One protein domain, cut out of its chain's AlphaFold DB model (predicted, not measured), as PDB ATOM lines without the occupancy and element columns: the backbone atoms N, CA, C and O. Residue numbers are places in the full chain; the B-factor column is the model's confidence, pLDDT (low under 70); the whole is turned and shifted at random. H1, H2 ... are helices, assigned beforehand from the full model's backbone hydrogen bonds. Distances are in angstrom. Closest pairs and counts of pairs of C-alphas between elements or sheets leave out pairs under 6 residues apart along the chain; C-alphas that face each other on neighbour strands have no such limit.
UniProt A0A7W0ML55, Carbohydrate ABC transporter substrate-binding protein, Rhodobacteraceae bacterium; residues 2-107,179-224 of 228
ATOM      1  N   ALA A   2      53.640 -34.589  29.489       94.44
ATOM      2  CA  ALA A   2      53.217 -35.916  29.009       94.44
ATOM      3  C   ALA A   2      52.649 -36.817  30.125       94.44
ATOM      4  O   ALA A   2      51.616 -37.443  29.920       94.44
ATOM      5  N   ILE A   3      53.239 -36.795  31.328       96.75
ATOM      6  CA  ILE A   3      52.691 -37.546  32.470       96.75
ATOM      7  C   ILE A   3      51.310 -37.044  32.890       96.75
ATOM      8  O   ILE A   3      50.439 -37.837  33.198       96.75
ATOM      9  N   LEU A   4      51.056 -35.736  32.830       95.50
ATOM     10  CA  LEU A   4      49.745 -35.189  33.179       95.50
ATOM     11  C   LEU A   4      48.661 -35.623  32.184       95.50
ATOM     12  O   LEU A   4      47.533 -35.852  32.598       95.50
ATOM     13  N   HIS A   5      49.006 -35.810  30.906       94.81
ATOM     14  CA  HIS A   5      48.086 -36.396  29.925       94.81
ATOM     15  C   HIS A   5      47.801 -37.864  30.243       94.81
ATOM     16  O   HIS A   5      46.644 -38.263  30.270       94.81
ATOM     17  N   PHE A   6      48.841 -38.649  30.533       97.12
ATOM     18  CA  PHE A   6      48.695 -40.048  30.938       97.12
ATOM     19  C   PHE A   6      47.763 -40.196  32.151       97.12
ATOM     20  O   PHE A   6      46.830 -40.995  32.129       97.12
ATOM     21  N   LEU A   7      47.965 -39.374  33.183       96.38
ATOM     22  CA  LEU A   7      47.148 -39.403  34.396       96.38
ATOM     23  C   LEU A   7      45.729 -38.871  34.156       96.38
ATOM     24  O   LEU A   7      44.779 -39.429  34.695       96.38
ATOM     25  N   ALA A   8      45.554 -37.852  33.307       95.44
ATOM     26  CA  ALA A   8      44.228 -37.406  32.885       95.44
ATOM     27  C   ALA A   8      43.455 -38.536  32.185       95.44
ATOM     28  O   ALA A   8      42.272 -38.720  32.451       95.44
ATOM     29  N   LEU A   9      44.116 -39.332  31.340       95.62
ATOM     30  CA  LEU A   9      43.494 -40.497  30.710       95.62
ATOM     31  C   LEU A   9      43.127 -41.575  31.731       95.62
ATOM     32  O   LEU A   9      42.015 -42.085  31.675       95.62
ATOM     33  N   ALA A  10      43.994 -41.868  32.703       95.25
ATOM     34  CA  ALA A  10      43.661 -42.793  33.788       95.25
ATOM     35  C   ALA A  10      42.397 -42.347  34.555       95.25
ATOM     36  O   ALA A  10      41.488 -43.146  34.779       95.25
ATOM     37  N   VAL A  11      42.268 -41.043  34.836       94.12
ATOM     38  CA  VAL A  11      41.052 -40.451  35.424       94.12
ATOM     39  C   VAL A  11      39.832 -40.634  34.513       94.12
ATOM     40  O   VAL A  11      38.758 -40.972  35.008       94.12
ATOM     41  N   ALA A  12      39.976 -40.442  33.196       94.25
ATOM     42  CA  ALA A  12      38.893 -40.666  32.230       94.25
ATOM     43  C   ALA A  12      38.447 -42.138  32.167       94.25
ATOM     44  O   ALA A  12      37.278 -42.417  31.912       94.25
ATOM     45  N   PHE A  13      39.364 -43.076  32.411       93.25
ATOM     46  CA  PHE A  13      39.078 -44.509  32.513       93.25
ATOM     47  C   PHE A  13      38.538 -44.931  33.888       93.25
ATOM     48  O   PHE A  13      38.258 -46.106  34.098       93.25
ATOM     49  N   GLY A  14      38.343 -43.990  34.816       91.31
ATOM     50  CA  GLY A  14      37.771 -44.266  36.135       91.31
ATOM     51  C   GLY A  14      38.785 -44.689  37.197       91.31
ATOM     52  O   GLY A  14      38.376 -45.040  38.299       91.31
ATOM     53  N   GLU A  15      40.085 -44.588  36.914       93.00
ATOM     54  CA  GLU A  15      41.166 -44.912  37.851       93.00
ATOM     55  C   GLU A  15      42.032 -43.676  38.119       93.00
ATOM     56  O   GLU A  15      43.111 -43.520  37.533       93.00
ATOM     57  N   PRO A  16      41.588 -42.747  38.986       92.19
ATOM     58  CA  PRO A  16      42.445 -41.656  39.415       92.19
ATOM     59  C   PRO A  16      43.755 -42.200  40.010       92.19
ATOM     60  O   PRO A  16      43.725 -43.216  40.714       92.19
ATOM     61  N   PRO A  17      44.898 -41.537  39.761       92.62
ATOM     62  CA  PRO A  17      46.188 -42.018  40.235       92.62
ATOM     63  C   PRO A  17      46.210 -42.227  41.748       92.62
ATOM     64  O   PRO A  17      45.675 -41.389  42.476       92.62
ATOM     65  N   ALA A  18      46.829 -43.321  42.204       91.19
ATOM     66  CA  ALA A  18      46.986 -43.665  43.620       91.19
ATOM     67  C   ALA A  18      45.679 -43.765  44.439       91.19
ATOM     68  O   ALA A  18      45.700 -43.743  45.666       91.19
ATOM     69  N   SER A  19      44.520 -43.881  43.776       87.50
ATOM     70  CA  SER A  19      43.215 -43.893  44.454       87.50
ATOM     71  C   SER A  19      42.866 -45.228  45.114       87.50
ATOM     72  O   SER A  19      42.214 -45.241  46.155       87.50
ATOM     73  N   ARG A  20      43.280 -46.350  44.513       84.38
ATOM     74  CA  ARG A  20      43.070 -47.698  45.069       84.38
ATOM     75  C   ARG A  20      44.130 -48.072  46.101       84.38
ATOM     76  O   ARG A  20      43.824 -48.760  47.069       84.38
ATOM     77  N   ASP A  21      45.360 -47.647  45.848       88.94
ATOM     78  CA  ASP A  21      46.543 -47.926  46.651       88.94
ATOM     79  C   ASP A  21      47.500 -46.727  46.517       88.94
ATOM     80  O   ASP A  21      47.915 -46.428  45.392       88.94
ATOM     81  N   PRO A  22      47.847 -46.036  47.621       88.94
ATOM     82  CA  PRO A  22      48.784 -44.915  47.615       88.94
ATOM     83  C   PRO A  22      50.174 -45.243  47.059       88.94
ATOM     84  O   PRO A  22      50.892 -44.336  46.646       88.94
ATOM     85  N   GLU A  23      50.570 -46.516  47.053       91.00
ATOM     86  CA  GLU A  23      51.866 -46.959  46.544       91.00
ATOM     87  C   GLU A  23      51.815 -47.339  45.058       91.00
ATOM     88  O   GLU A  23      52.859 -47.500  44.426       91.00
ATOM     89  N   LEU A  24      50.625 -47.420  44.456       94.12
ATOM     90  CA  LEU A  24      50.433 -47.745  43.045       94.12
ATOM     91  C   LEU A  24      50.017 -46.504  42.252       94.12
ATOM     92  O   LEU A  24      48.926 -45.973  42.436       94.12
ATOM     93  N   LEU A  25      50.833 -46.088  41.281       95.50
ATOM     94  CA  LEU A  25      50.526 -44.916  40.461       95.50
ATOM     95  C   LEU A  25      49.217 -45.100  39.678       95.50
ATOM     96  O   LEU A  25      48.308 -44.288  39.811       95.50
ATOM     97  N   VAL A  26      49.130 -46.144  38.848       96.69
ATOM     98  CA  VAL A  26      47.950 -46.517  38.045       96.69
ATOM     99  C   VAL A  26      47.969 -48.045  37.840       96.69
ATOM    100  O   VAL A  26      49.047 -48.591  37.592       96.69
ATOM    101  N   PRO A  27      46.821 -48.754  37.894       96.31
ATOM    102  CA  PRO A  27      46.751 -50.177  37.553       96.31
ATOM    103  C   PRO A  27      47.274 -50.485  36.144       96.31
ATOM    104  O   PRO A  27      47.041 -49.723  35.205       96.31
ATOM    105  N   GLU A  28      47.936 -51.631  35.963       95.81
ATOM    106  CA  GLU A  28      48.602 -51.964  34.694       95.81
ATOM    107  C   GLU A  28      47.649 -51.937  33.486       95.81
ATOM    108  O   GLU A  28      47.995 -51.375  32.446       95.81
ATOM    109  N   ALA A  29      46.442 -52.497  33.626       96.75
ATOM    110  CA  ALA A  29      45.436 -52.515  32.562       96.75
ATOM    111  C   ALA A  29      45.087 -51.096  32.077       96.75
ATOM    112  O   ALA A  29      45.227 -50.796  30.892       96.75
ATOM    113  N   THR A  30      44.752 -50.190  32.997       96.69
ATOM    114  CA  THR A  30      44.469 -48.783  32.677       96.69
ATOM    115  C   THR A  30      45.687 -48.064  32.110       96.69
ATOM    116  O   THR A  30      45.571 -47.273  31.175       96.69
ATOM    117  N   GLY A  31      46.877 -48.343  32.647       97.62
ATOM    118  CA  GLY A  31      48.119 -47.774  32.136       97.62
ATOM    119  C   GLY A  31      48.364 -48.141  30.669       97.62
ATOM    120  O   GLY A  31      48.764 -47.289  29.875       97.62
ATOM    121  N   ARG A  32      48.066 -49.385  30.279       98.12
ATOM    122  CA  ARG A  32      48.157 -49.839  28.883       98.12
ATOM    123  C   ARG A  32      47.140 -49.135  27.989       98.12
ATOM    124  O   ARG A  32      47.510 -48.685  26.907       98.12
ATOM    125  N   GLU A  33      45.899 -48.971  28.442       97.19
ATOM    126  CA  GLU A  33      44.869 -48.232  27.696       97.19
ATOM    127  C   GLU A  33      45.259 -46.762  27.473       97.19
ATOM    128  O   GLU A  33      45.168 -46.246  26.353       97.19
ATOM    129  N   ALA A  34      45.782 -46.098  28.507       96.94
ATOM    130  CA  ALA A  34      46.273 -44.726  28.409       96.94
ATOM    131  C   ALA A  34      47.465 -44.606  27.445       96.94
ATOM    132  O   ALA A  34      47.473 -43.717  26.589       96.94
ATOM    133  N   LEU A  35      48.446 -45.516  27.522       98.19
ATOM    134  CA  LEU A  35      49.581 -45.540  26.591       98.19
ATOM    135  C   LEU A  35      49.135 -45.786  25.150       98.19
ATOM    136  O   LEU A  35      49.598 -45.085  24.250       98.19
ATOM    137  N   ALA A  36      48.218 -46.727  24.921       97.38
ATOM    138  CA  ALA A  36      47.691 -47.016  23.594       97.38
ATOM    139  C   ALA A  36      47.046 -45.772  22.961       97.38
ATOM    140  O   ALA A  36      47.348 -45.432  21.812       97.38
ATOM    141  N   LEU A  37      46.230 -45.034  23.721       95.69
ATOM    142  CA  LEU A  37      45.609 -43.802  23.237       95.69
ATOM    143  C   LEU A  37      46.634 -42.681  23.011       95.69
ATOM    144  O   LEU A  37      46.592 -42.008  21.980       95.69
ATOM    145  N   MET A  38      47.603 -42.505  23.914       96.06
ATOM    146  CA  MET A  38      48.684 -41.530  23.721       96.06
ATOM    147  C   MET A  38      49.515 -41.835  22.474       96.06
ATOM    148  O   MET A  38      49.829 -40.914  21.722       96.06
ATOM    149  N   ARG A  39      49.828 -43.108  22.204       96.81
ATOM    150  CA  ARG A  39      50.514 -43.533  20.973       96.81
ATOM    151  C   ARG A  39      49.671 -43.252  19.735       96.81
ATOM    152  O   ARG A  39      50.193 -42.731  18.754       96.81
ATOM    153  N   ALA A  40      48.371 -43.537  19.787       95.19
ATOM    154  CA  ALA A  40      47.457 -43.255  18.686       95.19
ATOM    155  C   ALA A  40      47.383 -41.752  18.358       95.19
ATOM    156  O   ALA A  40      47.368 -41.389  17.179       95.19
ATOM    157  N   LEU A  41      47.368 -40.886  19.375       92.50
ATOM    158  CA  LEU A  41      47.431 -39.431  19.207       92.50
ATOM    159  C   LEU A  41      48.803 -38.983  18.690       92.50
ATOM    160  O   LEU A  41      48.885 -38.199  17.750       92.50
ATOM    161  N   HIS A  42      49.882 -39.525  19.254       93.25
ATOM    162  CA  HIS A  42      51.251 -39.202  18.866       93.25
ATOM    163  C   HIS A  42      51.553 -39.563  17.403       93.25
ATOM    164  O   HIS A  42      52.194 -38.785  16.699       93.25
ATOM    165  N   ALA A  43      51.039 -40.692  16.913       93.62
ATOM    166  CA  ALA A  43      51.163 -41.105  15.515       93.62
ATOM    167  C   ALA A  43      50.392 -40.198  14.535       93.62
ATOM    168  O   ALA A  43      50.683 -40.196  13.344       93.62
ATOM    169  N   ARG A  44      49.411 -39.430  15.028       92.06
ATOM    170  CA  ARG A  44      48.581 -38.493  14.249       92.06
ATOM    171  C   ARG A  44      48.957 -37.030  14.483       92.06
ATOM    172  O   ARG A  44      48.223 -36.136  14.065       92.06
ATOM    173  N   ARG A  45      50.067 -36.770  15.182       90.06
ATOM    174  CA  ARG A  45      50.524 -35.404  15.442       90.06
ATOM    175  C   ARG A  45      50.845 -34.699  14.128       90.06
ATOM    176  O   ARG A  45      51.379 -35.302  13.199       90.06
ATOM    177  N   VAL A  46      50.543 -33.409  14.069       90.19
ATOM    178  CA  VAL A  46      50.888 -32.567  12.924       90.19
ATOM    179  C   VAL A  46      52.172 -31.803  13.211       90.19
ATOM    180  O   VAL A  46      52.407 -31.373  14.340       90.19
ATOM    181  N   ARG A  47      52.972 -31.554  12.168       86.75
ATOM    182  CA  ARG A  47      54.255 -30.832  12.281       86.75
ATOM    183  C   ARG A  47      54.112 -29.466  12.945       86.75
ATOM    184  O   ARG A  47      55.012 -29.006  13.639       86.75
ATOM    185  N   ALA A  48      52.959 -28.825  12.761       88.56
ATOM    186  CA  ALA A  48      52.646 -27.544  13.376       88.56
ATOM    187  C   ALA A  48      52.590 -27.589  14.915       88.56
ATOM    188  O   ALA A  48      52.606 -26.520  15.515       88.56
ATOM    189  N   ALA A  49      52.541 -28.761  15.553       89.50
ATOM    190  CA  ALA A  49      52.546 -28.923  17.008       89.50
ATOM    191  C   ALA A  49      53.895 -29.419  17.573       89.50
ATOM    192  O   ALA A  49      54.083 -29.409  18.791       89.50
ATOM    193  N   ASP A  50      54.841 -29.831  16.723       87.81
ATOM    194  CA  ASP A  50      56.091 -30.454  17.166       87.81
ATOM    195  C   ASP A  50      56.951 -29.491  17.992       87.81
ATOM    196  O   ASP A  50      57.206 -28.349  17.607       87.81
ATOM    197  N   GLY A  51      57.398 -29.960  19.162       87.06
ATOM    198  CA  GLY A  51      58.265 -29.200  20.069       87.06
ATOM    199  C   GLY A  51      57.618 -27.971  20.721       87.06
ATOM    200  O   GLY A  51      58.292 -27.255  21.460       87.06
ATOM    201  N   LYS A  52      56.328 -27.712  20.480       91.69
ATOM    202  CA  LYS A  52      55.636 -26.528  20.996       91.69
ATOM    203  C   LYS A  52      55.066 -26.750  22.392       91.69
ATOM    204  O   LYS A  52      54.613 -27.836  22.755       91.69
ATOM    205  N   ASN A  53      55.074 -25.681  23.183       91.56
ATOM    206  CA  ASN A  53      54.321 -25.614  24.430       91.56
ATOM    207  C   ASN A  53      52.829 -25.307  24.135       91.56
ATOM    208  O   ASN A  53      52.493 -24.969  23.000       91.56
ATOM    209  N   PRO A  54      51.928 -25.401  25.131       92.19
ATOM    210  CA  PRO A  54      50.504 -25.129  24.928       92.19
ATOM    211  C   PRO A  54      50.198 -23.766  24.289       92.19
ATOM    212  O   PRO A  54      49.387 -23.700  23.375       92.19
ATOM    213  N   ILE A  55      50.883 -22.698  24.708       93.75
ATOM    214  CA  ILE A  55      50.689 -21.340  24.170       93.75
ATOM    215  C   ILE A  55      51.017 -21.311  22.672       93.75
ATOM    216  O   ILE A  55      50.186 -20.921  21.864       93.75
ATOM    217  N   ALA A  56      52.172 -21.847  22.280       94.75
ATOM    218  CA  ALA A  56      52.596 -21.891  20.883       94.75
ATOM    219  C   ALA A  56      51.718 -22.808  20.007       94.75
ATOM    220  O   ALA A  56      51.605 -22.583  18.799       94.75
ATOM    221  N   ILE A  57      51.099 -23.847  20.583       95.19
ATOM    222  CA  ILE A  57      50.088 -24.663  19.890       95.19
ATOM    223  C   ILE A  57      48.821 -23.837  19.654       95.19
ATOM    224  O   ILE A  57      48.321 -23.810  18.531       95.19
ATOM    225  N   LEU A  58      48.326 -23.138  20.678       95.56
ATOM    226  CA  LEU A  58      47.137 -22.295  20.568       95.56
ATOM    227  C   LEU A  58      47.363 -21.108  19.622       95.56
ATOM    228  O   LEU A  58      46.460 -20.767  18.864       95.56
ATOM    229  N   ASP A  59      48.562 -20.519  19.595       94.62
ATOM    230  CA  ASP A  59      48.934 -19.483  18.621       94.62
ATOM    231  C   ASP A  59      48.882 -20.020  17.195       94.62
ATOM    232  O   ASP A  59      48.313 -19.384  16.312       94.62
ATOM    233  N   ALA A  60      49.427 -21.219  16.967       94.50
ATOM    234  CA  ALA A  60      49.367 -21.858  15.659       94.50
ATOM    235  C   ALA A  60      47.916 -22.147  15.242       94.50
ATOM    236  O   ALA A  60      47.541 -21.839  14.114       94.50
ATOM    237  N   MET A  61      47.096 -22.688  16.149       95.06
ATOM    238  CA  MET A  61      45.668 -22.925  15.912       95.06
ATOM    239  C   MET A  61      44.932 -21.624  15.569       95.06
ATOM    240  O   MET A  61      44.256 -21.548  14.547       95.06
ATOM    241  N   ALA A  62      45.096 -20.579  16.385       94.75
ATOM    242  CA  ALA A  62      44.433 -19.290  16.188       94.75
ATOM    243  C   ALA A  62      44.932 -18.556  14.931       94.75
ATOM    244  O   ALA A  62      44.182 -17.791  14.326       94.75
ATOM    245  N   GLY A  63      46.177 -18.808  14.519       92.81
ATOM    246  CA  GLY A  63      46.774 -18.318  13.277       92.81
ATOM    247  C   GLY A  63      46.370 -19.099  12.020       92.81
ATOM    248  O   GLY A  63      46.861 -18.783  10.939       92.81
ATOM    249  N   GLY A  64      45.497 -20.107  12.133       88.19
ATOM    250  CA  GLY A  64      44.973 -20.868  10.993       88.19
ATOM    251  C   GLY A  64      45.813 -22.078  10.575       88.19
ATOM    252  O   GLY A  64      45.673 -22.549   9.449       88.19
ATOM    253  N   ALA A  65      46.689 -22.594  11.444       82.44
ATOM    254  CA  ALA A  65      47.371 -23.861  11.185       82.44
ATOM    255  C   ALA A  65      46.376 -25.032  11.106       82.44
ATOM    256  O   ALA A  65      45.312 -25.010  11.722       82.44
ATOM    257  N   GLU A  66      46.774 -26.112  10.426       85.94
ATOM    258  CA  GLU A  66      46.003 -27.359  10.265       85.94
ATOM    259  C   GLU A  66      45.919 -28.206  11.557       85.94
ATOM    260  O   GLU A  66      46.059 -29.429  11.545       85.94
ATOM    261  N   ILE A  67      45.723 -27.572  12.712       91.62
ATOM    262  CA  ILE A  67      45.456 -28.244  13.983       91.62
ATOM    263  C   ILE A  67      43.960 -28.092  14.259       91.62
ATOM    264  O   ILE A  67      43.516 -27.101  14.833       91.62
ATOM    265  N   ALA A  68      43.173 -29.086  13.849       90.88
ATOM    266  CA  ALA A  68      41.724 -29.069  14.057       90.88
ATOM    267  C   ALA A  68      41.326 -29.288  15.530       90.88
ATOM    268  O   ALA A  68      40.284 -28.810  15.972       90.88
ATOM    269  N   LEU A  69      42.144 -30.025  16.289       92.81
ATOM    270  CA  LEU A  69      41.876 -30.381  17.681       92.81
ATOM    271  C   LEU A  69      43.190 -30.607  18.435       92.81
ATOM    272  O   LEU A  69      44.057 -31.345  17.968       92.81
ATOM    273  N   CYS A  70      43.304 -30.034  19.633       93.69
ATOM    274  CA  CYS A  70      44.361 -30.358  20.588       93.69
ATOM    275  C   CYS A  70      43.722 -30.844  21.902       93.69
ATOM    276  O   CYS A  70      43.288 -30.022  22.711       93.69
ATOM    277  N   PRO A  71      43.585 -32.167  22.110       91.62
ATOM    278  CA  PRO A  71      42.943 -32.689  23.310       91.62
ATOM    279  C   PRO A  71      43.806 -32.421  24.548       91.62
ATOM    280  O   PRO A  71      45.031 -32.476  24.475       91.62
ATOM    281  N   LEU A  72      43.153 -32.191  25.694       91.38
ATOM    282  CA  LEU A  72      43.796 -32.018  27.008       91.38
ATOM    283  C   LEU A  72      44.800 -30.849  27.096       91.38
ATOM    284  O   LEU A  72      45.646 -30.814  27.991       91.38
ATOM    285  N   ILE A  73      44.700 -29.872  26.192       93.19
ATOM    286  CA  ILE A  73      45.468 -28.632  26.285       93.19
ATOM    287  C   ILE A  73      44.984 -27.785  27.468       93.19
ATOM    288  O   ILE A  73      43.796 -27.770  27.793       93.19
ATOM    289  N   TYR A  74      45.892 -27.047  28.112       90.25
ATOM    290  CA  TYR A  74      45.479 -26.047  29.094       90.25
ATOM    291  C   TYR A  74      44.645 -24.962  28.409       90.25
ATOM    292  O   TYR A  74      45.066 -24.388  27.404       90.25
ATOM    293  N   GLY A  75      43.462 -24.694  28.960       90.25
ATOM    294  CA  GLY A  75      42.584 -23.631  28.489       90.25
ATOM    295  C   GLY A  75      43.134 -22.269  28.894       90.25
ATOM    296  O   GLY A  75      43.233 -21.986  30.085       90.25
ATOM    297  N   TYR A  76      43.479 -21.451  27.901       93.31
ATOM    298  CA  TYR A  76      43.837 -20.047  28.080       93.31
ATOM    299  C   TYR A  76      42.705 -19.197  27.505       93.31
ATOM    300  O   TYR A  76      42.555 -19.103  26.283       93.31
ATOM    301  N   VAL A  77      41.922 -18.569  28.384       94.56
ATOM    302  CA  VAL A  77      40.729 -17.792  28.010       94.56
ATOM    303  C   VAL A  77      40.970 -16.695  26.953       94.56
ATOM    304  O   VAL A  77      40.073 -16.504  26.129       94.56
ATOM    305  N   PRO A  78      42.159 -16.051  26.833       94.19
ATOM    306  CA  PRO A  78      42.396 -15.066  25.775       94.19
ATOM    307  C   PRO A  78      42.193 -15.607  24.354       94.19
ATOM    308  O   PRO A  78      41.836 -14.851  23.459       94.19
ATOM    309  N   TYR A  79      42.372 -16.916  24.139       95.62
ATOM    310  CA  TYR A  79      42.159 -17.540  22.831       95.62
ATOM    311  C   TYR A  79      40.679 -17.762  22.497       95.62
ATOM    312  O   TYR A  79      40.373 -18.058  21.347       95.62
ATOM    313  N   ALA A  80      39.759 -17.638  23.459       95.25
ATOM    314  CA  ALA A  80      38.324 -17.810  23.225       95.25
ATOM    315  C   ALA A  80      37.665 -16.586  22.563       95.25
ATOM    316  O   ALA A  80      36.530 -16.662  22.089       95.25
ATOM    317  N   ARG A  81      38.374 -15.452  22.516       89.88
ATOM    318  CA  ARG A  81      37.904 -14.202  21.918       89.88
ATOM    319  C   ARG A  81      38.650 -13.916  20.620       89.88
ATOM    320  O   ARG A  81      39.807 -14.286  20.455       89.88
ATOM    321  N   ALA A  82      37.977 -13.235  19.697       84.62
ATOM    322  CA  ALA A  82      38.628 -12.716  18.506       84.62
ATOM    323  C   ALA A  82      39.615 -11.597  18.877       84.62
ATOM    324  O   ALA A  82      39.333 -10.754  19.733       84.62
ATOM    325  N   GLU A  83      40.750 -11.577  18.191       87.19
ATOM    326  CA  GLU A  83      41.769 -10.533  18.268       87.19
ATOM    327  C   GLU A  83      42.305 -10.281  16.852       87.19
ATOM    328  O   GLU A  83      42.215 -11.152  15.982       87.19
ATOM    329  N   ALA A  84      42.829  -9.084  16.579       86.12
ATOM    330  CA  ALA A  84      43.371  -8.762  15.262       86.12
ATOM    331  C   ALA A  84      44.435  -9.796  14.839       86.12
ATOM    332  O   ALA A  84      45.431  -9.997  15.527       86.12
ATOM    333  N   GLY A  85      44.205 -10.462  13.705       85.00
ATOM    334  CA  GLY A  85      45.104 -11.493  13.178       85.00
ATOM    335  C   GLY A  85      44.954 -12.889  13.796       85.00
ATOM    336  O   GLY A  85      45.737 -13.770  13.451       85.00
ATOM    337  N   ARG A  86      43.966 -13.122  14.674       90.69
ATOM    338  CA  ARG A  86      43.723 -14.419  15.328       90.69
ATOM    339  C   ARG A  86      42.250 -14.814  15.267       90.69
ATOM    340  O   ARG A  86      41.362 -14.031  15.609       90.69
ATOM    341  N   GLN A  87      41.985 -16.053  14.867       91.88
ATOM    342  CA  GLN A  87      40.646 -16.630  14.945       91.88
ATOM    343  C   GLN A  87      40.351 -17.089  16.382       91.88
ATOM    344  O   GLN A  87      41.221 -17.707  17.003       91.88
ATOM    345  N   PRO A  88      39.143 -16.823  16.917       94.38
ATOM    346  CA  PRO A  88      38.752 -17.333  18.224       94.38
ATOM    347  C   PRO A  88      38.704 -18.862  18.204       94.38
ATOM    348  O   PRO A  88      38.086 -19.471  17.327       94.38
ATOM    349  N   LEU A  89      39.323 -19.480  19.201       96.38
ATOM    350  CA  LEU A  89      39.289 -20.917  19.418       96.38
ATOM    351  C   LEU A  89      38.093 -21.296  20.284       96.38
ATOM    352  O   LEU A  89      37.711 -20.590  21.215       96.38
ATOM    353  N   ARG A  90      37.516 -22.461  19.994       95.94
ATOM    354  CA  ARG A  90      36.475 -23.052  20.833       95.94
ATOM    355  C   ARG A  90      37.110 -24.033  21.800       95.94
ATOM    356  O   ARG A  90      37.840 -24.931  21.388       95.94
ATOM    357  N   PHE A  91      36.774 -23.872  23.069       96.81
ATOM    358  CA  PHE A  91      37.103 -24.823  24.116       96.81
ATOM    359  C   PHE A  91      35.838 -25.580  24.485       96.81
ATOM    360  O   PHE A  91      34.751 -25.007  24.531       96.81
ATOM    361  N   THR A  92      35.987 -26.872  24.717       96.06
ATOM    362  CA  THR A  92      34.921 -27.746  25.190       96.06
ATOM    363  C   THR A  92      35.467 -28.581  26.325       96.06
ATOM    364  O   THR A  92      36.683 -28.657  26.528       96.06
ATOM    365  N   ASP A  93      34.572 -29.270  27.015       95.56
ATOM    366  CA  ASP A  93      34.975 -30.323  27.919       95.56
ATOM    367  C   ASP A  93      35.962 -31.305  27.281       95.56
ATOM    368  O   ASP A  93      35.905 -31.595  26.078       95.56
ATOM    369  N   ALA A  94      36.840 -31.851  28.123       93.75
ATOM    370  CA  ALA A  94      37.726 -32.932  27.753       93.75
ATOM    371  C   ALA A  94      36.915 -34.135  27.226       93.75
ATOM    372  O   ALA A  94      35.814 -34.418  27.724       93.75
ATOM    373  N   PRO A  95      37.451 -34.869  26.234       90.81
ATOM    374  CA  PRO A  95      36.799 -36.061  25.712       90.81
ATOM    375  C   PRO A  95      36.531 -37.104  26.803       90.81
ATOM    376  O   PRO A  95      37.294 -37.242  27.760       90.81
ATOM    377  N   VAL A  96      35.454 -37.866  26.621       91.69
ATOM    378  CA  VAL A  96      35.102 -39.017  27.463       91.69
ATOM    379  C   VAL A  96      35.370 -40.310  26.702       91.69
ATOM    380  O   VAL A  96      35.265 -40.355  25.479       91.69
ATOM    381  N   THR A  97      35.712 -41.364  27.431       85.44
ATOM    382  CA  THR A  97      36.075 -42.681  26.880       85.44
ATOM    383  C   THR A  97      34.849 -43.532  26.538       85.44
ATOM    384  O   THR A  97      34.924 -44.408  25.683       85.44
ATOM    385  N   ALA A  98      33.703 -43.232  27.156       84.88
ATOM    386  CA  ALA A  98      32.410 -43.851  26.888       84.88
ATOM    387  C   ALA A  98      31.263 -42.856  27.138       84.88
ATOM    388  O   ALA A  98      31.414 -41.882  27.882       84.88
ATOM    389  N   THR A  99      30.095 -43.106  26.538       84.06
ATOM    390  CA  THR A  99      28.867 -42.345  26.813       84.06
ATOM    391  C   THR A  99      28.527 -42.410  28.303       84.06
ATOM    392  O   THR A  99      28.500 -43.487  28.887       84.06
ATOM    393  N   GLY A 100      28.283 -41.252  28.925       81.94
ATOM    394  CA  GLY A 100      28.083 -41.147  30.378       81.94
ATOM    395  C   GLY A 100      29.377 -41.179  31.206       81.94
ATOM    396  O   GLY A 100      29.314 -41.077  32.427       81.94
ATOM    397  N   GLY A 101      30.544 -41.290  30.563       84.88
ATOM    398  CA  GLY A 101      31.847 -41.292  31.221       84.88
ATOM    399  C   GLY A 101      32.278 -39.926  31.770       84.88
ATOM    400  O   GLY A 101      31.769 -38.864  31.391       84.88
ATOM    401  N   ARG A 102      33.273 -39.962  32.660       88.00
ATOM    402  CA  ARG A 102      33.887 -38.780  33.279       88.00
ATOM    403  C   ARG A 102      34.937 -38.162  32.339       88.00
ATOM    404  O   ARG A 102      35.740 -38.910  31.782       88.00
ATOM    405  N   PRO A 103      34.987 -36.827  32.174       92.19
ATOM    406  CA  PRO A 103      36.108 -36.192  31.495       92.19
ATOM    407  C   PRO A 103      37.379 -36.331  32.338       92.19
ATOM    408  O   PRO A 103      37.390 -36.044  33.539       92.19
ATOM    409  N   GLY A 104      38.462 -36.760  31.699       90.75
ATOM    410  CA  GLY A 104      39.783 -36.786  32.313       90.75
ATOM    411  C   GLY A 104      40.497 -35.458  32.143       90.75
ATOM    412  O   GLY A 104      40.700 -35.012  31.018       90.75
ATOM    413  N   SER A 105      40.906 -34.829  33.241       93.75
ATOM    414  CA  SER A 105      41.749 -33.632  33.215       93.75
ATOM    415  C   SER A 105      42.506 -33.476  34.529       93.75
ATOM    416  O   SER A 105      42.207 -34.145  35.519       93.75
ATOM    417  N   VAL A 106      43.491 -32.585  34.530       93.12
ATOM    418  CA  VAL A 106      44.293 -32.232  35.700       93.12
ATOM    419  C   VAL A 106      44.003 -30.780  36.044       93.12
ATOM    420  O   VAL A 106      44.179 -29.899  35.199       93.12
ATOM    421  N   LEU A 107      43.598 -30.518  37.286       91.88
ATOM    422  CA  LEU A 107      43.306 -29.167  37.740       91.88
ATOM    423  C   LEU A 107      44.609 -28.357  37.796       91.88
ATOM    424  O   LEU A 107      45.561 -28.701  38.504       91.88
ATOM    425  N   VAL A 179      43.223 -33.430  41.089       92.31
ATOM    426  CA  VAL A 179      44.211 -32.575  41.749       92.31
ATOM    427  C   VAL A 179      45.495 -33.369  41.947       92.31
ATOM    428  O   VAL A 179      45.475 -34.500  42.423       92.31
ATOM    429  N   ARG A 180      46.621 -32.765  41.567       91.38
ATOM    430  CA  ARG A 180      47.943 -33.387  41.692       91.38
ATOM    431  C   ARG A 180      48.331 -33.567  43.170       91.38
ATOM    432  O   ARG A 180      48.007 -32.683  43.968       91.38
ATOM    433  N   PRO A 181      49.103 -34.613  43.517       89.00
ATOM    434  CA  PRO A 181      49.687 -34.768  44.842       89.00
ATOM    435  C   PRO A 181      50.546 -33.559  45.223       89.00
ATOM    436  O   PRO A 181      51.204 -32.949  44.376       89.00
ATOM    437  N   ARG A 182      50.532 -33.212  46.514       87.25
ATOM    438  CA  ARG A 182      51.173 -31.996  47.053       87.25
ATOM    439  C   ARG A 182      52.492 -32.262  47.789       87.25
ATOM    440  O   ARG A 182      53.082 -31.335  48.335       87.25
ATOM    441  N   HIS A 183      52.980 -33.505  47.781       87.31
ATOM    442  CA  HIS A 183      54.252 -33.857  48.416       87.31
ATOM    443  C   HIS A 183      55.463 -33.291  47.636       87.31
ATOM    444  O   HIS A 183      55.402 -33.150  46.406       87.31
ATOM    445  N   PRO A 184      56.596 -32.998  48.308       88.50
ATOM    446  CA  PRO A 184      57.740 -32.308  47.695       88.50
ATOM    447  C   PRO A 184      58.333 -33.009  46.463       88.50
ATOM    448  O   PRO A 184      58.788 -32.352  45.526       88.50
ATOM    449  N   GLY A 185      58.304 -34.346  46.435       92.88
ATOM    450  CA  GLY A 185      58.855 -35.140  45.333       92.88
ATOM    451  C   GLY A 185      58.055 -35.071  44.027       92.88
ATOM    452  O   GLY A 185      58.580 -35.445  42.975       92.88
ATOM    453  N   TRP A 186      56.816 -34.564  44.051       92.88
ATOM    454  CA  TRP A 186      55.924 -34.581  42.888       92.88
ATOM    455  C   TRP A 186      56.482 -33.819  41.678       92.88
ATOM    456  O   TRP A 186      56.368 -34.276  40.543       92.88
ATOM    457  N   ILE A 187      57.110 -32.658  41.889       93.50
ATOM    458  CA  ILE A 187      57.607 -31.818  40.785       93.50
ATOM    459  C   ILE A 187      58.766 -32.492  40.036       93.50
ATOM    460  O   ILE A 187      58.798 -32.469  38.799       93.50
ATOM    461  N   ALA A 188      59.685 -33.128  40.770       94.69
ATOM    462  CA  ALA A 188      60.779 -33.895  40.181       94.69
ATOM    463  C   ALA A 188      60.229 -35.085  39.380       94.69
ATOM    464  O   ALA A 188      60.521 -35.215  38.189       94.69
ATOM    465  N   PHE A 189      59.322 -35.863  39.982       96.00
ATOM    466  CA  PHE A 189      58.627 -36.959  39.306       96.00
ATOM    467  C   PHE A 189      57.930 -36.507  38.026       96.00
ATOM    468  O   PHE A 189      58.135 -37.092  36.966       96.00
ATOM    469  N   GLN A 190      57.143 -35.431  38.091       96.19
ATOM    470  CA  GLN A 190      56.391 -34.928  36.948       96.19
ATOM    471  C   GLN A 190      57.317 -34.591  35.766       96.19
ATOM    472  O   GLN A 190      56.955 -34.805  34.602       96.19
ATOM    473  N   THR A 191      58.505 -34.060  36.059       95.75
ATOM    474  CA  THR A 191      59.524 -33.709  35.064       95.75
ATOM    475  C   THR A 191      60.126 -34.961  34.431       95.75
ATOM    476  O   THR A 191      60.071 -35.115  33.207       95.75
ATOM    477  N   GLU A 192      60.624 -35.882  35.256       97.19
ATOM    478  CA  GLU A 192      61.283 -37.116  34.816       97.19
ATOM    479  C   GLU A 192      60.321 -38.051  34.077       97.19
ATOM    480  O   GLU A 192      60.602 -38.481  32.957       97.19
ATOM    481  N   ALA A 193      59.139 -38.296  34.641       98.00
ATOM    482  CA  ALA A 193      58.100 -39.124  34.037       98.00
ATOM    483  C   ALA A 193      57.592 -38.532  32.716       98.00
ATOM    484  O   ALA A 193      57.312 -39.260  31.762       98.00
ATOM    485  N   SER A 194      57.517 -37.198  32.612       97.31
ATOM    486  CA  SER A 194      57.176 -36.554  31.343       97.31
ATOM    487  C   SER A 194      58.240 -36.778  30.271       97.31
ATOM    488  O   SER A 194      57.870 -36.877  29.104       97.31
ATOM    489  N   ALA A 195      59.530 -36.763  30.620       96.81
ATOM    490  CA  ALA A 195      60.609 -37.042  29.672       96.81
ATOM    491  C   ALA A 195      60.567 -38.508  29.232       96.81
ATOM    492  O   ALA A 195      60.472 -38.779  28.040       96.81
ATOM    493  N   LEU A 196      60.467 -39.419  30.201       98.19
ATOM    494  CA  LEU A 196      60.342 -40.856  29.976       98.19
ATOM    495  C   LEU A 196      59.214 -41.199  29.000       98.19
ATOM    496  O   LEU A 196      59.428 -41.951  28.053       98.19
ATOM    497  N   LEU A 197      58.023 -40.628  29.205       98.12
ATOM    498  CA  LEU A 197      56.881 -40.857  28.321       98.12
ATOM    499  C   LEU A 197      57.113 -40.327  26.906       98.12
ATOM    500  O   LEU A 197      56.724 -40.995  25.956       98.12
ATOM    501  N   ARG A 198      57.744 -39.158  26.736       96.00
ATOM    502  CA  ARG A 198      58.059 -38.646  25.392       96.00
ATOM    503  C   ARG A 198      59.014 -39.584  24.662       96.00
ATOM    504  O   ARG A 198      58.719 -39.975  23.538       96.00
ATOM    505  N   ASP A 199      60.081 -40.012  25.329       97.06
ATOM    506  CA  ASP A 199      61.058 -40.934  24.744       97.06
ATOM    507  C   ASP A 199      60.410 -42.280  24.392       97.06
ATOM    508  O   ASP A 199      60.689 -42.862  23.346       97.06
ATOM    509  N   ALA A 200      59.501 -42.776  25.237       97.88
ATOM    510  CA  ALA A 200      58.765 -44.016  25.001       97.88
ATOM    511  C   ALA A 200      57.773 -43.930  23.829       97.88
ATOM    512  O   ALA A 200      57.553 -44.931  23.137       97.88
ATOM    513  N   LEU A 201      57.160 -42.762  23.616       96.25
ATOM    514  CA  LEU A 201      56.275 -42.515  22.480       96.25
ATOM    515  C   LEU A 201      57.054 -42.476  21.161       96.25
ATOM    516  O   LEU A 201      56.597 -43.083  20.198       96.25
ATOM    517  N   GLU A 202      58.229 -41.844  21.144       95.62
ATOM    518  CA  GLU A 202      59.082 -41.757  19.949       95.62
ATOM    519  C   GLU A 202      59.775 -43.092  19.626       95.62
ATOM    520  O   GLU A 202      59.814 -43.518  18.476       95.62
ATOM    521  N   SER A 203      60.304 -43.789  20.638       96.81
ATOM    522  CA  SER A 203      61.042 -45.052  20.450       96.81
ATOM    523  C   SER A 203      60.156 -46.288  20.280       96.81
ATOM    524  O   SER A 203      60.654 -47.344  19.896       96.81
ATOM    525  N   GLY A 204      58.863 -46.200  20.608       96.00
ATOM    526  CA  GLY A 204      57.976 -47.365  20.611       96.00
ATOM    527  C   GLY A 204      58.281 -48.379  21.723       96.00
ATOM    528  O   GLY A 204      57.997 -49.564  21.560       96.00
ATOM    529  N   ALA A 205      58.863 -47.942  22.847       97.69
ATOM    530  CA  ALA A 205      59.244 -48.826  23.955       97.69
ATOM    531  C   ALA A 205      58.058 -49.676  24.476       97.69
ATOM    532  O   ALA A 205      56.952 -49.141  24.565       97.69
ATOM    533  N   PRO A 206      58.250 -50.952  24.878       97.88
ATOM    534  CA  PRO A 206      57.156 -51.815  25.336       97.88
ATOM    535  C   PRO A 206      56.422 -51.274  26.569       97.88
ATOM    536  O   PRO A 206      57.059 -50.849  27.533       97.88
ATOM    537  N   ASP A 207      55.089 -51.366  26.583       97.75
ATOM    538  CA  ASP A 207      54.256 -50.767  27.637       97.75
ATOM    539  C   ASP A 207      54.615 -51.253  29.048       97.75
ATOM    540  O   ASP A 207      54.716 -50.437  29.957       97.75
ATOM    541  N   ALA A 208      54.898 -52.549  29.232       97.69
ATOM    542  CA  ALA A 208      55.307 -53.093  30.533       97.69
ATOM    543  C   ALA A 208      56.569 -52.404  31.082       97.69
ATOM    544  O   ALA A 208      56.637 -52.060  32.260       97.69
ATOM    545  N   ALA A 209      57.553 -52.147  30.215       98.06
ATOM    546  CA  ALA A 209      58.788 -51.472  30.601       98.06
ATOM    547  C   ALA A 209      58.550 -49.988  30.917       98.06
ATOM    548  O   ALA A 209      59.156 -49.443  31.837       98.06
ATOM    549  N   VAL A 210      57.662 -49.325  30.167       98.56
ATOM    550  CA  VAL A 210      57.289 -47.926  30.418       98.56
ATOM    551  C   VAL A 210      56.571 -47.798  31.758       98.56
ATOM    552  O   VAL A 210      56.973 -46.979  32.581       98.56
ATOM    553  N   LEU A 211      55.550 -48.625  31.996       98.50
ATOM    554  CA  LEU A 211      54.751 -48.602  33.220       98.50
ATOM    555  C   LEU A 211      55.586 -48.956  34.454       98.50
ATOM    556  O   LEU A 211      55.500 -48.240  35.447       98.50
ATOM    557  N   GLY A 212      56.454 -49.971  34.370       98.38
ATOM    558  CA  GLY A 212      57.376 -50.312  35.457       98.38
ATOM    559  C   GLY A 212      58.275 -49.134  35.836       98.38
ATOM    560  O   GLY A 212      58.318 -48.729  36.993       98.38
ATOM    561  N   ARG A 213      58.899 -48.475  34.849       98.25
ATOM    562  CA  ARG A 213      59.751 -47.310  35.130       98.25
ATOM    563  C   ARG A 213      58.967 -46.108  35.666       98.25
ATOM    564  O   ARG A 213      59.514 -45.340  36.454       98.25
ATOM    565  N   LEU A 214      57.723 -45.897  35.229       98.25
ATOM    566  CA  LEU A 214      56.863 -44.853  35.797       98.25
ATOM    567  C   LEU A 214      56.550 -45.137  37.267       98.25
ATOM    568  O   LEU A 214      56.638 -44.222  38.083       98.25
ATOM    569  N   GLN A 215      56.241 -46.390  37.594       97.88
ATOM    570  CA  GLN A 215      55.991 -46.832  38.960       97.88
ATOM    571  C   GLN A 215      57.234 -46.663  39.847       97.88
ATOM    572  O   GLN A 215      57.129 -46.094  40.931       97.88
ATOM    573  N   ASP A 216      58.421 -47.045  39.369       97.19
ATOM    574  CA  ASP A 216      59.677 -46.856  40.110       97.19
ATOM    575  C   ASP A 216      59.925 -45.374  40.431       97.19
ATOM    576  O   ASP A 216      60.266 -45.002  41.556       97.19
ATOM    577  N   ARG A 217      59.717 -44.492  39.443       96.38
ATOM    578  CA  ARG A 217      59.873 -43.040  39.626       96.38
ATOM    579  C   ARG A 217      58.835 -42.469  40.581       96.38
ATOM    580  O   ARG A 217      59.155 -41.561  41.348       96.38
ATOM    581  N   TYR A 218      57.616 -42.996  40.548       95.75
ATOM    582  CA  TYR A 218      56.573 -42.608  41.484       95.75
ATOM    583  C   TYR A 218      56.932 -43.005  42.922       95.75
ATOM    584  O   TYR A 218      56.890 -42.146  43.803       95.75
ATOM    585  N   ALA A 219      57.401 -44.233  43.150       94.62
ATOM    586  CA  ALA A 219      57.833 -44.698  44.470       94.62
ATOM    587  C   ALA A 219      58.964 -43.827  45.055       94.62
ATOM    588  O   ALA A 219      58.897 -43.392  46.204       94.62
ATOM    589  N   VAL A 220      59.964 -43.461  44.240       94.31
ATOM    590  CA  VAL A 220      61.031 -42.526  44.658       94.31
ATOM    591  C   VAL A 220      60.460 -41.166  45.074       94.31
ATOM    592  O   VAL A 220      60.910 -40.569  46.049       94.31
ATOM    593  N   SER A 221      59.447 -40.674  44.362       92.94
ATOM    594  CA  SER A 221      58.833 -39.372  44.642       92.94
ATOM    595  C   SER A 221      58.086 -39.321  45.980       92.94
ATOM    596  O   SER A 221      57.980 -38.251  46.586       92.94
ATOM    597  N   ARG A 222      57.595 -40.475  46.443       87.00
ATOM    598  CA  ARG A 222      56.868 -40.662  47.705       87.00
ATOM    599  C   ARG A 222      57.801 -40.773  48.910       87.00
ATOM    600  O   ARG A 222      57.458 -40.298  49.988       87.00
ATOM    601  N   ALA A 223      59.015 -41.293  48.724       77.81
ATOM    602  CA  ALA A 223      60.011 -41.429  49.793       77.81
ATOM    603  C   ALA A 223      60.435 -40.086  50.438       77.81
ATOM    604  O   ALA A 223      61.023 -40.077  51.517       77.81
ATOM    605  N   GLY A 224      60.131 -38.949  49.798       63.16
ATOM    606  CA  GLY A 224      60.405 -37.599  50.303       63.16
ATOM    607  C   GLY A 224      59.395 -37.035  51.317       63.16
ATOM    608  O   GLY A 224      59.543 -35.871  51.689       63.16
TER     609      GLY A 224
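AT A GLANCE: This is residues 2 to 107 and 179 to 224 of the 228 residues of the protein "Carbohydrate ABC transporter substrate-binding protein" of Rhodobacteraceae bacterium (UniProt A0A7W0ML55). Two lobes make this domain: a four-helix lobe, in which the hairpin of H5 and H6 is crossed by H1 and H2, and a looser lobe of H3, H4 and the loops round them. Residues 81 to 107, with no named element, lead from the looser lobe back to the four-helix lobe. The printed part has 152 residues with six named helices, H1 to H6 in chain order, and no named strand; the class is all helix, though under half of the residues, 73, are in named elements. The whole is compact, with a radius of gyration of the C-alphas of 16.4 A and spans of 50 by 34 by 32 A.

IN THESE COORDINATES: The longest helix, H5, is residues 186 to 203, 25.3 A from C-alpha 186 at (55.924, -34.581, 42.888) to C-alpha 203. H6, residues 207 to 222, measures 22.6 A and ends at C-alpha 222 at (56.868, -40.662, 47.705). H2, residues 28 to 42, measures 20.5 A. H1, residues 2 to 12, measures 15.4 A and begins at C-alpha 2 at (53.217, -35.916, 29.009). H3 is residues 54 to 62, 12.1 A, and H4 is residues 77 to 80, 5.4 A.

HOW THE PARTS SIT: H5 and H6 form a helical hairpin at a shallow tilt of 12 degrees; their closest C-alphas, of Phe 189 and Ser 221, are 5.9 A apart. H1 touches residues 190 to 198 of H5, about perpendicular at 86 degrees, with the C-alphas of Ala 2 and Ser 194 closest at 4.6 A. H2 touches H1 at a steep tilt of 59 degrees, closest at the C-alphas of Leu 9 and Ala 34, 5.6 A. H2 also touches residues 207 to 211 of H6, where the C-alphas of Arg 32 and Asp 207 are closest at 6.3 A. H3 and H4 are close but not clearly touching, with the C-alphas of Ala 62 and Tyr 79 closest at 7.2 A; H3 is apart from H1, H2, H5 and H6. In H1, H2, H3, H5 and H6 every O i to N i+4 pair is within hydrogen-bond range; H4 is too short for such a pair.

THE WHOLE: The two C-alphas farthest apart, of Ala 84 and Ala 223, are 50.4 A apart. Residues 108 to 178 are not printed, and C-alphas 107 and 179 are 5.3 A apart across this cut, on the link from H4 to H5. The links H1 to H2, H2 to H3 and H3 to H4 are long; H5 to H6 is tight. The mean pLDDT of the printed part is 93.0, and residue 224 alone is under 70.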